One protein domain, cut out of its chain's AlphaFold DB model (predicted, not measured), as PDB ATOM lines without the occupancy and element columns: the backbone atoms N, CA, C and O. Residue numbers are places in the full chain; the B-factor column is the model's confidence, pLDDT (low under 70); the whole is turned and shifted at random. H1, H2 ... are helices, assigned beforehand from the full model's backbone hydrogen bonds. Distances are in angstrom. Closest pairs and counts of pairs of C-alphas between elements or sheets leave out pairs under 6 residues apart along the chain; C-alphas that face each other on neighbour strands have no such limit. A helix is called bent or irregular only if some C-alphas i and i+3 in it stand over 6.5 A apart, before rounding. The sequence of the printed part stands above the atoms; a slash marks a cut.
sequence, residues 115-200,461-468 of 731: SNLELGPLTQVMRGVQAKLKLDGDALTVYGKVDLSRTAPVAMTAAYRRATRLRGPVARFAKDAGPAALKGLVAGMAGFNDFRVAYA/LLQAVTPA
ATOM      1  N   SER A 115      26.831 -19.457  32.865       94.94
ATOM      2  CA  SER A 115      27.333 -19.347  34.241       94.94
ATOM      3  C   SER A 115      28.787 -18.893  34.342       94.94
ATOM      4  O   SER A 115      29.263 -18.676  35.451       94.94
ATOM      5  N   ASN A 116      29.488 -18.727  33.221       93.81
ATOM      6  CA  ASN A 116      30.844 -18.173  33.172       93.81
ATOM      7  C   ASN A 116      30.852 -16.674  32.827       93.81
ATOM      8  O   ASN A 116      31.889 -16.024  32.925       93.81
ATOM      9  N   LEU A 117      29.708 -16.098  32.435       91.75
ATOM     10  CA  LEU A 117      29.613 -14.682  32.085       91.75
ATOM     11  C   LEU A 117      29.427 -13.810  33.331       91.75
ATOM     12  O   LEU A 117      28.682 -14.152  34.254       91.75
ATOM     13  N   GLU A 118      30.085 -12.655  33.328       90.88
ATOM     14  CA  GLU A 118      29.854 -11.558  34.273       90.88
ATOM     15  C   GLU A 118      28.485 -10.895  34.007       90.88
ATOM     16  O   GLU A 118      27.887 -11.096  32.948       90.88
ATOM     17  N   LEU A 119      27.977 -10.095  34.951       92.56
ATOM     18  CA  LEU A 119      26.624  -9.518  34.894       92.56
ATOM     19  C   LEU A 119      26.341  -8.755  33.585       92.56
ATOM     20  O   LEU A 119      25.346  -9.034  32.915       92.56
ATOM     21  N   GLY A 120      27.229  -7.844  33.181       90.88
ATOM     22  CA  GLY A 120      27.081  -7.063  31.947       90.88
ATOM     23  C   GLY A 120      26.997  -7.953  30.697       90.88
ATOM     24  O   GLY A 120      25.958  -7.970  30.034       90.88
ATOM     25  N   PRO A 121      28.030  -8.762  30.391       90.88
ATOM     26  CA  PRO A 121      28.007  -9.687  29.258       90.88
ATOM     27  C   PRO A 121      26.835 -10.676  29.274       90.88
ATOM     28  O   PRO A 121      26.261 -10.944  28.220       90.88
ATOM     29  N   LEU A 122      26.453 -11.194  30.447       93.25
ATOM     30  CA  LEU A 122      25.296 -12.077  30.602       93.25
ATOM     31  C   LEU A 122      24.015 -11.372  30.144       93.25
ATOM     32  O   LEU A 122      23.285 -11.892  29.302       93.25
ATOM     33  N   THR A 123      23.769 -10.157  30.635       92.69
ATOM     34  CA  THR A 123      22.562  -9.392  30.281       92.69
ATOM     35  C   THR A 123      22.501  -9.050  28.796       92.69
ATOM     36  O   THR A 123      21.430  -9.163  28.199       92.69
ATOM     37  N   GLN A 124      23.643  -8.730  28.176       93.06
ATOM     38  CA  GLN A 124      23.757  -8.496  26.733       93.06
ATOM     39  C   GLN A 124      23.447  -9.750  25.908       93.06
ATOM     40  O   GLN A 124      22.695  -9.684  24.936       93.06
ATOM     41  N   VAL A 125      24.006 -10.907  26.283       93.44
ATOM     42  CA  VAL A 125      23.743 -12.186  25.596       93.44
ATOM     43  C   VAL A 125      22.265 -12.560  25.697       93.44
ATOM     44  O   VAL A 125      21.674 -13.052  24.739       93.44
ATOM     45  N   MET A 126      21.637 -12.252  26.829       93.50
ATOM     46  CA  MET A 126      20.228 -12.535  27.071       93.50
ATOM     47  C   MET A 126      19.263 -11.529  26.428       93.50
ATOM     48  O   MET A 126      18.054 -11.672  26.605       93.50
ATOM     49  N   ARG A 127      19.733 -10.537  25.653       93.62
ATOM     50  CA  ARG A 127      18.885  -9.474  25.079       93.62
ATOM     51  C   ARG A 127      17.639  -9.999  24.358       93.62
ATOM     52  O   ARG A 127      16.564  -9.441  24.546       93.62
ATOM     53  N   GLY A 128      17.759 -11.090  23.596       91.94
ATOM     54  CA  GLY A 128      16.635 -11.688  22.860       91.94
ATOM     55  C   GLY A 128      15.547 -12.319  23.742       91.94
ATOM     56  O   GLY A 128      14.413 -12.469  23.300       91.94
ATOM     57  N   VAL A 129      15.866 -12.661  24.994       92.94
ATOM     58  CA  VAL A 129      14.925 -13.275  25.947       92.94
ATOM     59  C   VAL A 129      14.498 -12.333  27.073       92.94
ATOM     60  O   VAL A 129      13.548 -12.646  27.784       92.94
ATOM     61  N   GLN A 130      15.121 -11.155  27.210       93.69
ATOM     62  CA  GLN A 130      14.797 -10.166  28.251       93.69
ATOM     63  C   GLN A 130      13.309  -9.780  28.285       93.69
ATOM     64  O   GLN A 130      12.781  -9.506  29.357       93.69
ATOM     65  N   ALA A 131      12.624  -9.775  27.135       94.75
ATOM     66  CA  ALA A 131      11.198  -9.448  27.046       94.75
ATOM     67  C   ALA A 131      10.279 -10.554  27.596       94.75
ATOM     68  O   ALA A 131       9.121 -10.291  27.896       94.75
ATOM     69  N   LYS A 132      10.786 -11.783  27.741       91.69
ATOM     70  CA  LYS A 132      10.065 -12.925  28.329       91.69
ATOM     71  C   LYS A 132      10.484 -13.197  29.773       91.69
ATOM     72  O   LYS A 132       9.886 -14.036  30.438       91.69
ATOM     73  N   LEU A 133      11.529 -12.517  30.242       92.50
ATOM     74  CA  LEU A 133      12.101 -12.723  31.559       92.50
ATOM     75  C   LEU A 133      11.482 -11.736  32.542       92.50
ATOM     76  O   LEU A 133      11.737 -10.536  32.462       92.50
ATOM     77  N   LYS A 134      10.682 -12.252  33.468       92.50
ATOM     78  CA  LYS A 134      10.159 -11.515  34.615       92.50
ATOM     79  C   LYS A 134      10.764 -12.148  35.863       92.50
ATOM     80  O   LYS A 134      10.660 -13.361  36.025       92.50
ATOM     81  N   LEU A 135      11.475 -11.353  36.657       91.44
ATOM     82  CA  LEU A 135      12.063 -11.824  37.910       91.44
ATOM     83  C   LEU A 135      10.987 -11.777  39.001       91.44
ATOM     84  O   LEU A 135      10.064 -10.963  38.923       91.44
ATOM     85  N   ASP A 136      11.076 -12.672  39.981       78.81
ATOM     86  CA  ASP A 136      10.061 -12.775  41.028       78.81
ATOM     87  C   ASP A 136       9.941 -11.453  41.806       78.81
ATOM     88  O   ASP A 136      10.940 -10.849  42.193       78.81
ATOM     89  N   GLY A 137       8.704 -10.982  41.991       79.94
ATOM     90  CA  GLY A 137       8.396  -9.709  42.656       79.94
ATOM     91  C   GLY A 137       8.472  -8.458  41.768       79.94
ATOM     92  O   GLY A 137       7.949  -7.417  42.157       79.94
ATOM     93  N   ASP A 138       9.039  -8.538  40.561       86.62
ATOM     94  CA  ASP A 138       9.071  -7.397  39.641       86.62
ATOM     95  C   ASP A 138       7.750  -7.257  38.871       86.62
ATOM     96  O   ASP A 138       7.179  -8.238  38.403       86.62
ATOM     97  N   ALA A 139       7.278  -6.026  38.650       90.06
ATOM     98  CA  ALA A 139       6.123  -5.769  37.782       90.06
ATOM     99  C   ALA A 139       6.477  -5.888  36.286       90.06
ATOM    100  O   ALA A 139       5.673  -6.374  35.486       90.06
ATOM    101  N   LEU A 140       7.696  -5.479  35.925       92.94
ATOM    102  CA  LEU A 140       8.185  -5.377  34.551       92.94
ATOM    103  C   LEU A 140       9.108  -6.537  34.178       92.94
ATOM    104  O   LEU A 140       9.753  -7.157  35.021       92.94
ATOM    105  N   THR A 141       9.211  -6.792  32.877       95.75
ATOM    106  CA  THR A 141      10.225  -7.698  32.329       95.75
ATOM    107  C   THR A 141      11.607  -7.060  32.432       95.75
ATOM    108  O   THR A 141      11.732  -5.837  32.527       95.75
ATOM    109  N   VAL A 142      12.671  -7.860  32.347       95.00
ATOM    110  CA  VAL A 142      14.045  -7.336  32.327       95.00
ATOM    111  C   VAL A 142      14.230  -6.340  31.178       95.00
ATOM    112  O   VAL A 142      14.912  -5.335  31.352       95.00
ATOM    113  N   TYR A 143      13.565  -6.556  30.037       95.62
ATOM    114  CA  TYR A 143      13.563  -5.597  28.928       95.62
ATOM    115  C   TYR A 143      12.970  -4.242  29.339       95.62
ATOM    116  O   TYR A 143      13.587  -3.210  29.089       95.62
ATOM    117  N   GLY A 144      11.807  -4.245  30.002       94.44
ATOM    118  CA  GLY A 144      11.169  -3.023  30.501       94.44
ATOM    119  C   GLY A 144      11.980  -2.336  31.603       94.44
ATOM    120  O   GLY A 144      12.101  -1.114  31.604       94.44
ATOM    121  N   LYS A 145      12.616  -3.106  32.499       94.12
ATOM    122  CA  LYS A 145      13.509  -2.556  33.532       94.12
ATOM    123  C   LYS A 145      14.725  -1.865  32.920       94.12
ATOM    124  O   LYS A 145      15.108  -0.809  33.406       94.12
ATOM    125  N   VAL A 146      15.314  -2.425  31.858       94.31
ATOM    126  CA  VAL A 146      16.407  -1.768  31.119       94.31
ATOM    127  C   VAL A 146      15.926  -0.436  30.543       94.31
ATOM    128  O   VAL A 146      16.602   0.572  30.720       94.31
ATOM    129  N   ASP A 147      14.758  -0.421  29.898       92.56
ATOM    130  CA  ASP A 147      14.225   0.766  29.218       92.56
ATOM    131  C   ASP A 147      13.941   1.935  30.174       92.56
ATOM    132  O   ASP A 147      14.269   3.086  29.878       92.56
ATOM    133  N   LEU A 148      13.422   1.629  31.366       91.44
ATOM    134  CA  LEU A 148      13.171   2.616  32.420       91.44
ATOM    135  C   LEU A 148      14.403   2.948  33.272       91.44
ATOM    136  O   LEU A 148      14.329   3.833  34.121       91.44
ATOM    137  N   SER A 149      15.532   2.265  33.074       92.81
ATOM    138  CA  SER A 149      16.742   2.502  33.863       92.81
ATOM    139  C   SER A 149      17.634   3.597  33.277       92.81
ATOM    140  O   SER A 149      17.521   3.983  32.112       92.81
ATOM    141  N   ARG A 150      18.583   4.068  34.091       91.25
ATOM    142  CA  ARG A 150      19.715   4.902  33.643       91.25
ATOM    143  C   ARG A 150      20.750   4.156  32.791       91.25
ATOM    144  O   ARG A 150      21.683   4.773  32.282       91.25
ATOM    145  N   THR A 151      20.615   2.840  32.628       92.06
ATOM    146  CA  THR A 151      21.466   2.052  31.735       92.06
ATOM    147  C   THR A 151      20.871   2.069  30.333       92.06
ATOM    148  O   THR A 151      19.738   1.648  30.124       92.06
ATOM    149  N   ALA A 152      21.634   2.546  29.350       91.06
ATOM    150  CA  ALA A 152      21.117   2.721  27.997       91.06
ATOM    151  C   ALA A 152      20.697   1.373  27.364       91.06
ATOM    152  O   ALA A 152      21.507   0.440  27.338       91.06
ATOM    153  N   PRO A 153      19.505   1.258  26.742       92.56
ATOM    154  CA  PRO A 153      19.092   0.039  26.038       92.56
ATOM    155  C   PRO A 153      20.071  -0.398  24.941       92.56
ATOM    156  O   PRO A 153      20.268  -1.593  24.710       92.56
ATOM    157  N   VAL A 154      20.747   0.566  24.302       92.88
ATOM    158  CA  VAL A 154      21.794   0.324  23.297       92.88
ATOM    159  C   VAL A 154      22.967  -0.466  23.886       92.88
ATOM    160  O   VAL A 154      23.519  -1.325  23.195       92.88
ATOM    161  N   ALA A 155      23.297  -0.265  25.168       92.62
ATOM    162  CA  ALA A 155      24.369  -0.989  25.851       92.62
ATOM    163  C   ALA A 155      24.099  -2.502  25.943       92.62
ATOM    164  O   ALA A 155      25.039  -3.294  26.020       92.62
ATOM    165  N   MET A 156      22.829  -2.920  25.861       93.06
ATOM    166  CA  MET A 156      22.423  -4.331  25.877       93.06
ATOM    167  C   MET A 156      22.528  -5.015  24.508       93.06
ATOM    168  O   MET A 156      22.314  -6.220  24.397       93.06
ATOM    169  N   THR A 157      22.822  -4.273  23.439       93.31
ATOM    170  CA  THR A 157      22.802  -4.812  22.075       93.31
ATOM    171  C   THR A 157      24.086  -5.555  21.705       93.31
ATOM    172  O   THR A 157      25.185  -5.268  22.187       93.31
ATOM    173  N   ALA A 158      23.972  -6.472  20.740       90.88
ATOM    174  CA  ALA A 158      25.130  -7.137  20.148       90.88
ATOM    175  C   ALA A 158      26.073  -6.159  19.414       90.88
ATOM    176  O   ALA A 158      27.265  -6.439  19.289       90.88
ATOM    177  N   ALA A 159      25.565  -5.023  18.917       92.44
ATOM    178  CA  ALA A 159      26.386  -3.982  18.300       92.44
ATOM    179  C   ALA A 159      27.312  -3.327  19.334       92.44
ATOM    180  O   ALA A 159      28.524  -3.303  19.125       92.44
ATOM    181  N   TYR A 160      26.766  -2.912  20.481       92.06
ATOM    182  CA  TYR A 160      27.561  -2.345  21.569       92.06
ATOM    183  C   TYR A 160      28.591  -3.351  22.100       92.06
ATOM    184  O   TYR A 160      29.773  -3.032  22.165       92.06
ATOM    185  N   ARG A 161      28.196  -4.613  22.339       90.38
ATOM    186  CA  ARG A 161      29.131  -5.687  22.733       90.38
ATOM    187  C   ARG A 161      30.273  -5.893  21.727       90.38
ATOM    188  O   ARG A 161      31.414  -6.130  22.118       90.38
ATOM    189  N   ARG A 162      29.993  -5.831  20.419       90.25
ATOM    190  CA  ARG A 162      31.031  -5.931  19.372       90.25
ATOM    191  C   ARG A 162      31.948  -4.710  19.356       90.25
ATOM    192  O   ARG A 162      33.137  -4.873  19.078       90.25
ATOM    193  N   ALA A 163      31.415  -3.526  19.655       89.62
ATOM    194  CA  ALA A 163      32.181  -2.289  19.727       89.62
ATOM    195  C   ALA A 163      33.143  -2.267  20.930       89.62
ATOM    196  O   ALA A 163      34.290  -1.845  20.780       89.62
ATOM    197  N   THR A 164      32.698  -2.779  22.085       87.31
ATOM    198  CA  THR A 164      33.411  -2.714  23.375       87.31
ATOM    199  C   THR A 164      34.242  -3.950  23.736       87.31
ATOM    200  O   THR A 164      34.920  -3.954  24.760       87.31
ATOM    201  N   ARG A 165      34.242  -5.008  22.912       86.94
ATOM    202  CA  ARG A 165      35.106  -6.188  23.130       86.94
ATOM    203  C   ARG A 165      36.596  -5.808  23.156       86.94
ATOM    204  O   ARG A 165      36.995  -4.841  22.520       86.94
ATOM    205  N   LEU A 166      37.434  -6.659  23.756       83.50
ATOM    206  CA  LEU A 166      38.887  -6.438  23.924       83.50
ATOM    207  C   LEU A 166      39.656  -6.054  22.645       83.50
ATOM    208  O   LEU A 166      40.662  -5.367  22.718       83.50
ATOM    209  N   ARG A 167      39.196  -6.491  21.466       83.94
ATOM    210  CA  ARG A 167      39.790  -6.154  20.154       83.94
ATOM    211  C   ARG A 167      38.873  -5.284  19.280       83.94
ATOM    212  O   ARG A 167      39.015  -5.249  18.057       83.94
ATOM    213  N   GLY A 168      37.860  -4.673  19.885       87.25
ATOM    214  CA  GLY A 168      36.868  -3.834  19.225       87.25
ATOM    215  C   GLY A 168      37.380  -2.416  18.949       87.25
ATOM    216  O   GLY A 168      38.433  -2.034  19.455       87.25
ATOM    217  N   PRO A 169      36.639  -1.622  18.157       89.56
ATOM    218  CA  PRO A 169      36.976  -0.231  17.864       89.56
ATOM    219  C   PRO A 169      37.226   0.615  19.117       89.56
ATOM    220  O   PRO A 169      38.228   1.315  19.171       89.56
ATOM    221  N   VAL A 170      36.383   0.500  20.150       85.69
ATOM    222  CA  VAL A 170      36.513   1.304  21.381       85.69
ATOM    223  C   VAL A 170      37.817   0.987  22.116       85.69
ATOM    224  O   VAL A 170      38.521   1.897  22.538       85.69
ATOM    225  N   ALA A 171      38.191  -0.292  22.186       84.94
ATOM    226  CA  ALA A 171      39.449  -0.722  22.794       84.94
ATOM    227  C   ALA A 171      40.688  -0.200  22.040       84.94
ATOM    228  O   ALA A 171      41.720   0.045  22.650       84.94
ATOM    229  N   ARG A 172      40.595   0.014  20.716       84.00
ATOM    230  CA  ARG A 172      41.696   0.601  19.925       84.00
ATOM    231  C   ARG A 172      41.907   2.085  20.209       84.00
ATOM    232  O   ARG A 172      43.031   2.555  20.065       84.00
ATOM    233  N   PHE A 173      40.841   2.805  20.564       80.06
ATOM    234  CA  PHE A 173      40.910   4.214  20.959       80.06
ATOM    235  C   PHE A 173      41.320   4.368  22.425       80.06
ATOM    236  O   PHE A 173      42.110   5.245  22.752       80.06
ATOM    237  N   ALA A 174      40.845   3.481  23.297       78.88
ATOM    238  CA  ALA A 174      41.183   3.457  24.713       78.88
ATOM    239  C   ALA A 174      42.405   2.558  24.990       78.88
ATOM    240  O   ALA A 174      42.308   1.626  25.784       78.88
ATOM    241  N   LYS A 175      43.546   2.807  24.321       67.81
ATOM    242  CA  LYS A 175      44.754   1.951  24.420       67.81
ATOM    243  C   LYS A 175      45.286   1.803  25.851       67.81
ATOM    244  O   LYS A 175      45.823   0.751  26.179       67.81
ATOM    245  N   ASP A 176      45.071   2.817  26.688       71.56
ATOM    246  CA  ASP A 176      45.500   2.831  28.092       71.56
ATOM    247  C   ASP A 176      44.473   2.175  29.038       71.56
ATOM    248  O   ASP A 176      44.748   1.958  30.218       71.56
ATOM    249  N   ALA A 177      43.275   1.840  28.544       71.25
ATOM    250  CA  ALA A 177      42.249   1.180  29.340       71.25
ATOM    251  C   ALA A 177      42.503  -0.334  29.388       71.25
ATOM    252  O   ALA A 177      42.380  -1.046  28.390       71.25
ATOM    253  N   GLY A 178      42.827  -0.846  30.577       76.25
ATOM    254  CA  GLY A 178      43.060  -2.274  30.783       76.25
ATOM    255  C   GLY A 178      41.824  -3.156  30.499       76.25
ATOM    256  O   GLY A 178      40.684  -2.679  30.514       76.25
ATOM    257  N   PRO A 179      42.005  -4.483  30.320       77.50
ATOM    258  CA  PRO A 179      40.923  -5.437  30.038       77.50
ATOM    259  C   PRO A 179      39.739  -5.389  31.016       77.50
ATOM    260  O   PRO A 179      38.594  -5.598  30.613       77.50
ATOM    261  N   ALA A 180      40.011  -5.109  32.293       77.38
ATOM    262  CA  ALA A 180      38.999  -4.996  33.340       77.38
ATOM    263  C   ALA A 180      38.071  -3.786  33.128       77.38
ATOM    264  O   ALA A 180      36.859  -3.910  33.296       77.38
ATOM    265  N   ALA A 181      38.614  -2.648  32.679       80.69
ATOM    266  CA  ALA A 181      37.834  -1.441  32.414       80.69
ATOM    267  C   ALA A 181      36.836  -1.659  31.265       80.69
ATOM    268  O   ALA A 181      35.681  -1.256  31.364       80.69
ATOM    269  N   LEU A 182      37.250  -2.371  30.209       80.25
ATOM    270  CA  LEU A 182      36.394  -2.689  29.059       80.25
ATOM    271  C   LEU A 182      35.268  -3.674  29.408       80.25
ATOM    272  O   LEU A 182      34.136  -3.506  28.951       80.25
ATOM    273  N   LYS A 183      35.550  -4.693  30.231       77.81
ATOM    274  CA  LYS A 183      34.525  -5.635  30.719       77.81
ATOM    275  C   LYS A 183      33.512  -4.956  31.644       77.81
ATOM    276  O   LYS A 183      32.320  -5.245  31.560       77.81
ATOM    277  N   GLY A 184      33.985  -4.007  32.450       85.56
ATOM    278  CA  GLY A 184      33.178  -3.235  33.387       85.56
ATOM    279  C   GLY A 184      32.315  -2.138  32.765       85.56
ATOM    280  O   GLY A 184      31.617  -1.475  33.518       85.56
ATOM    281  N   LEU A 185      32.324  -1.921  31.439       88.38
ATOM    282  CA  LEU A 185      31.629  -0.790  30.790       88.38
ATOM    283  C   LEU A 185      30.103  -0.806  30.942       88.38
ATOM    284  O   LEU A 185      29.487   0.253  31.020       88.38
ATOM    285  N   VAL A 186      29.482  -1.989  30.970       91.12
ATOM    286  CA  VAL A 186      28.018  -2.117  31.123       91.12
ATOM    287  C   VAL A 186      27.627  -2.301  32.581       91.12
ATOM    288  O   VAL A 186      26.680  -1.675  33.055       91.12
ATOM    289  N   ALA A 187      28.352  -3.165  33.284       92.12
ATOM    290  CA  ALA A 187      28.170  -3.403  34.702       92.12
ATOM    291  C   ALA A 187      29.521  -3.732  35.336       92.12
ATOM    292  O   ALA A 187      30.267  -4.553  34.800       92.12
ATOM    293  N   GLY A 188      29.803  -3.100  36.472       86.00
ATOM    294  CA  GLY A 188      30.961  -3.374  37.316       86.00
ATOM    295  C   GLY A 188      30.568  -4.087  38.612       86.00
ATOM    296  O   GLY A 188      29.461  -4.608  38.750       86.00
ATOM    297  N   MET A 189      31.471  -4.074  39.596       79.88
ATOM    298  CA  MET A 189      31.228  -4.679  40.916       79.88
ATOM    299  C   MET A 189      30.078  -4.009  41.684       79.88
ATOM    300  O   MET A 189      29.381  -4.677  42.437       79.88
ATOM    301  N   ALA A 190      29.851  -2.711  41.460       83.62
ATOM    302  CA  ALA A 190      28.786  -1.935  42.099       83.62
ATOM    303  C   ALA A 190      27.414  -2.054  41.396       83.62
ATOM    304  O   ALA A 190      26.456  -1.403  41.806       83.62
ATOM    305  N   GLY A 191      27.303  -2.866  40.336       88.81
ATOM    306  CA  GLY A 191      26.088  -3.011  39.529       88.81
ATOM    307  C   GLY A 191      26.209  -2.374  38.144       88.81
ATOM    308  O   GLY A 191      27.309  -2.226  37.608       88.81
ATOM    309  N   PHE A 192      25.073  -2.047  37.525       94.19
ATOM    310  CA  PHE A 192      25.062  -1.437  36.193       94.19
ATOM    311  C   PHE A 192      25.510   0.017  36.232       94.19
ATOM    312  O   PHE A 192      25.097   0.781  37.106       94.19
ATOM    313  N   ASN A 193      26.308   0.399  35.239       91.81
ATOM    314  CA  ASN A 193      26.814   1.758  35.139       91.81
ATOM    315  C   ASN A 193      25.712   2.744  34.744       91.81
ATOM    316  O   ASN A 193      24.730   2.396  34.073       91.81
ATOM    317  N   ASP A 194      25.914   3.994  35.153       90.56
ATOM    318  CA  ASP A 194      25.114   5.132  34.721       90.56
ATOM    319  C   ASP A 194      25.583   5.572  33.329       90.56
ATOM    320  O   ASP A 194      26.751   5.904  33.142       90.56
ATOM    321  N   PHE A 195      24.685   5.530  32.343       89.62
ATOM    322  CA  PHE A 195      24.981   5.960  30.971       89.62
ATOM    323  C   PHE A 195      24.560   7.406  30.712       89.62
ATOM    324  O   PHE A 195      24.642   7.884  29.578       89.62
ATOM    325  N   ARG A 196      24.088   8.109  31.741       84.25
ATOM    326  CA  ARG A 196      23.791   9.529  31.634       84.25
ATOM    327  C   ARG A 196      25.090  10.308  31.702       84.25
ATOM    328  O   ARG A 196      25.973  10.026  32.508       84.25
ATOM    329  N   VAL A 197      25.179  11.321  30.858       78.62
ATOM    330  CA  VAL A 197      26.253  12.304  30.914       78.62
ATOM    331  C   VAL A 197      25.689  13.499  31.661       78.62
ATOM    332  O   VAL A 197      24.706  14.093  31.216       78.62
ATOM    333  N   ALA A 198      26.275  13.827  32.812       73.38
ATOM    334  CA  ALA A 198      25.988  15.101  33.452       73.38
ATOM    335  C   ALA A 198      26.399  16.204  32.476       73.38
ATOM    336  O   ALA A 198      27.521  16.184  31.963       73.38
ATOM    337  N   TYR A 199      25.486  17.128  32.185       72.19
ATOM    338  CA  TYR A 199      25.818  18.247  31.321       72.19
ATOM    339  C   TYR A 199      26.970  19.029  31.956       72.19
ATOM    340  O   TYR A 199      26.882  19.486  33.095       72.19
ATOM    341  N   ALA A 200      28.056  19.151  31.206       71.19
ATOM    342  CA  ALA A 200      29.163  20.030  31.510       71.19
ATOM    343  C   ALA A 200      29.298  20.987  30.332       71.19
ATOM    344  O   ALA A 200      29.176  20.567  29.177       71.19
ATOM    345  N   LEU A 461      19.135 -13.735  37.227       93.62
ATOM    346  CA  LEU A 461      19.090 -14.014  35.790       93.62
ATOM    347  C   LEU A 461      19.388 -15.479  35.489       93.62
ATOM    348  O   LEU A 461      18.639 -16.108  34.747       93.62
ATOM    349  N   LEU A 462      20.461 -16.027  36.073       95.00
ATOM    350  CA  LEU A 462      20.847 -17.422  35.858       95.00
ATOM    351  C   LEU A 462      19.779 -18.392  36.364       95.00
ATOM    352  O   LEU A 462      19.502 -19.376  35.682       95.00
ATOM    353  N   GLN A 463      19.165 -18.098  37.513       93.31
ATOM    354  CA  GLN A 463      18.064 -18.880  38.073       93.31
ATOM    355  C   GLN A 463      16.831 -18.836  37.169       93.31
ATOM    356  O   GLN A 463      16.260 -19.887  36.866       93.31
ATOM    357  N   ALA A 464      16.470 -17.655  36.666       92.25
ATOM    358  CA  ALA A 464      15.285 -17.472  35.841       92.25
ATOM    359  C   ALA A 464      15.375 -18.162  34.464       92.25
ATOM    360  O   ALA A 464      14.343 -18.489  33.880       92.25
ATOM    361  N   VAL A 465      16.587 -18.447  33.963       93.19
ATOM    362  CA  VAL A 465      16.802 -19.277  32.758       93.19
ATOM    363  C   VAL A 465      17.359 -20.665  33.038       93.19
ATOM    364  O   VAL A 465      17.935 -21.298  32.150       93.19
ATOM    365  N   THR A 466      17.181 -21.174  34.256       93.81
ATOM    366  CA  THR A 466      17.586 -22.543  34.571       93.81
ATOM    367  C   THR A 466      16.806 -23.524  33.685       93.81
ATOM    368  O   THR A 466      15.573 -23.483  33.649       93.81
ATOM    369  N   PRO A 467      17.475 -24.436  32.963       93.75
ATOM    370  CA  PRO A 467      16.801 -25.355  32.044       93.75
ATOM    371  C   PRO A 467      15.796 -26.279  32.735       93.75
ATOM    372  O   PRO A 467      14.751 -26.581  32.168       93.75
ATOM    373  N   ALA A 468      16.067 -26.672  33.984       91.56
ATOM    374  CA  ALA A 468      15.142 -27.468  34.786       91.56
ATOM    375  C   ALA A 468      13.802 -26.754  35.027       91.56
ATOM    376  O   ALA A 468      12.756 -27.384  34.931       91.56
TER     377      ALA A 468
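This is residues 115 to 200 and 461 to 468 of the 731 residues of an uncharacterized protein of Rhizobium lusitanum (UniProt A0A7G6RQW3). Short helices and long loops cluster round H1: H3 and H4 pack on H1, H5 and H6 make one end of the longest axis, and the loop of residues 129 to 141 lies toward the other end, together with H7 and residues 465 to 468. H7 lies near H1, and the tail of residues 196 to 200 sticks out on the side away from H7. The printed part has 94 residues with seven named helices, H1 to H7 in chain order, and no named strand; the class is all helix, though under half of the residues, 42, are in named elements. The whole is compact, with a radius of gyration of the C-alphas of 14.2 A, and spans 42 by 34 by 23 A.

H1, residues 119 to 128, touches H3, residues 153 to 156; their closest C-alphas, those of Gln 124 and Met 156, are 4.5 A apart. H1 also touches H4, residues 158 to 164, at a shallow tilt of 27 degrees, opposite ways; the closest C-alphas, of Gln 124 and Ala 158, are 6.9 A apart. H2, residues 142 to 148, is close to H1 but not clearly touching, about perpendicular at 78 degrees, with Arg 127 and Tyr 143 closest at 7.6 A between C-alphas. H4 and H5, residues 169 to 173, touch only at the corner by their link, where the closest C-alphas, of Thr 164 and Val 170, are 5.5 A apart. H6, residues 179 to 183, is close to H4 but not clearly touching; the closest C-alphas, of Thr 164 and Leu 182, are 6.4 A apart. H7, residues 461 to 464, is close to H1 but not clearly touching, with the closest C-alphas, of Thr 123 and Leu 461, 8.0 A apart. Every O i to N i+4 pair is within hydrogen-bond range in H2, H4, H5 and H6; in H1 it is 5 of 6, and H3 and H7 are too short for such a pair.

H1 runs 15.8 A from C-alpha 119 at (26.624, -9.518, 34.894) to C-alpha 128, and is irregular: C-alphas 125 and 128 are 7.6 A apart. H2 is 10.0 A long, H3 5.5 A, H4 9.9 A, H5 6.7 A and H6 6.4 A. Residues 187 to 188 pair with residues 191 to 192, antiparallel. H7, 5.1 A long, ends with C-alpha 464 at (15.285, -17.472, 35.841).

The two C-alphas farthest apart, of Ala 200 and Ala 468, are 49.6 A apart. Residues 201 to 460 are not printed, and C-alphas 200 and 461 are 35.8 A apart across this cut. Of the links printed whole, H1 to H2 is long, with 13 residues, and the others are tight. The mean pLDDT of the printed part is 88.4, and residue 175 is under 70.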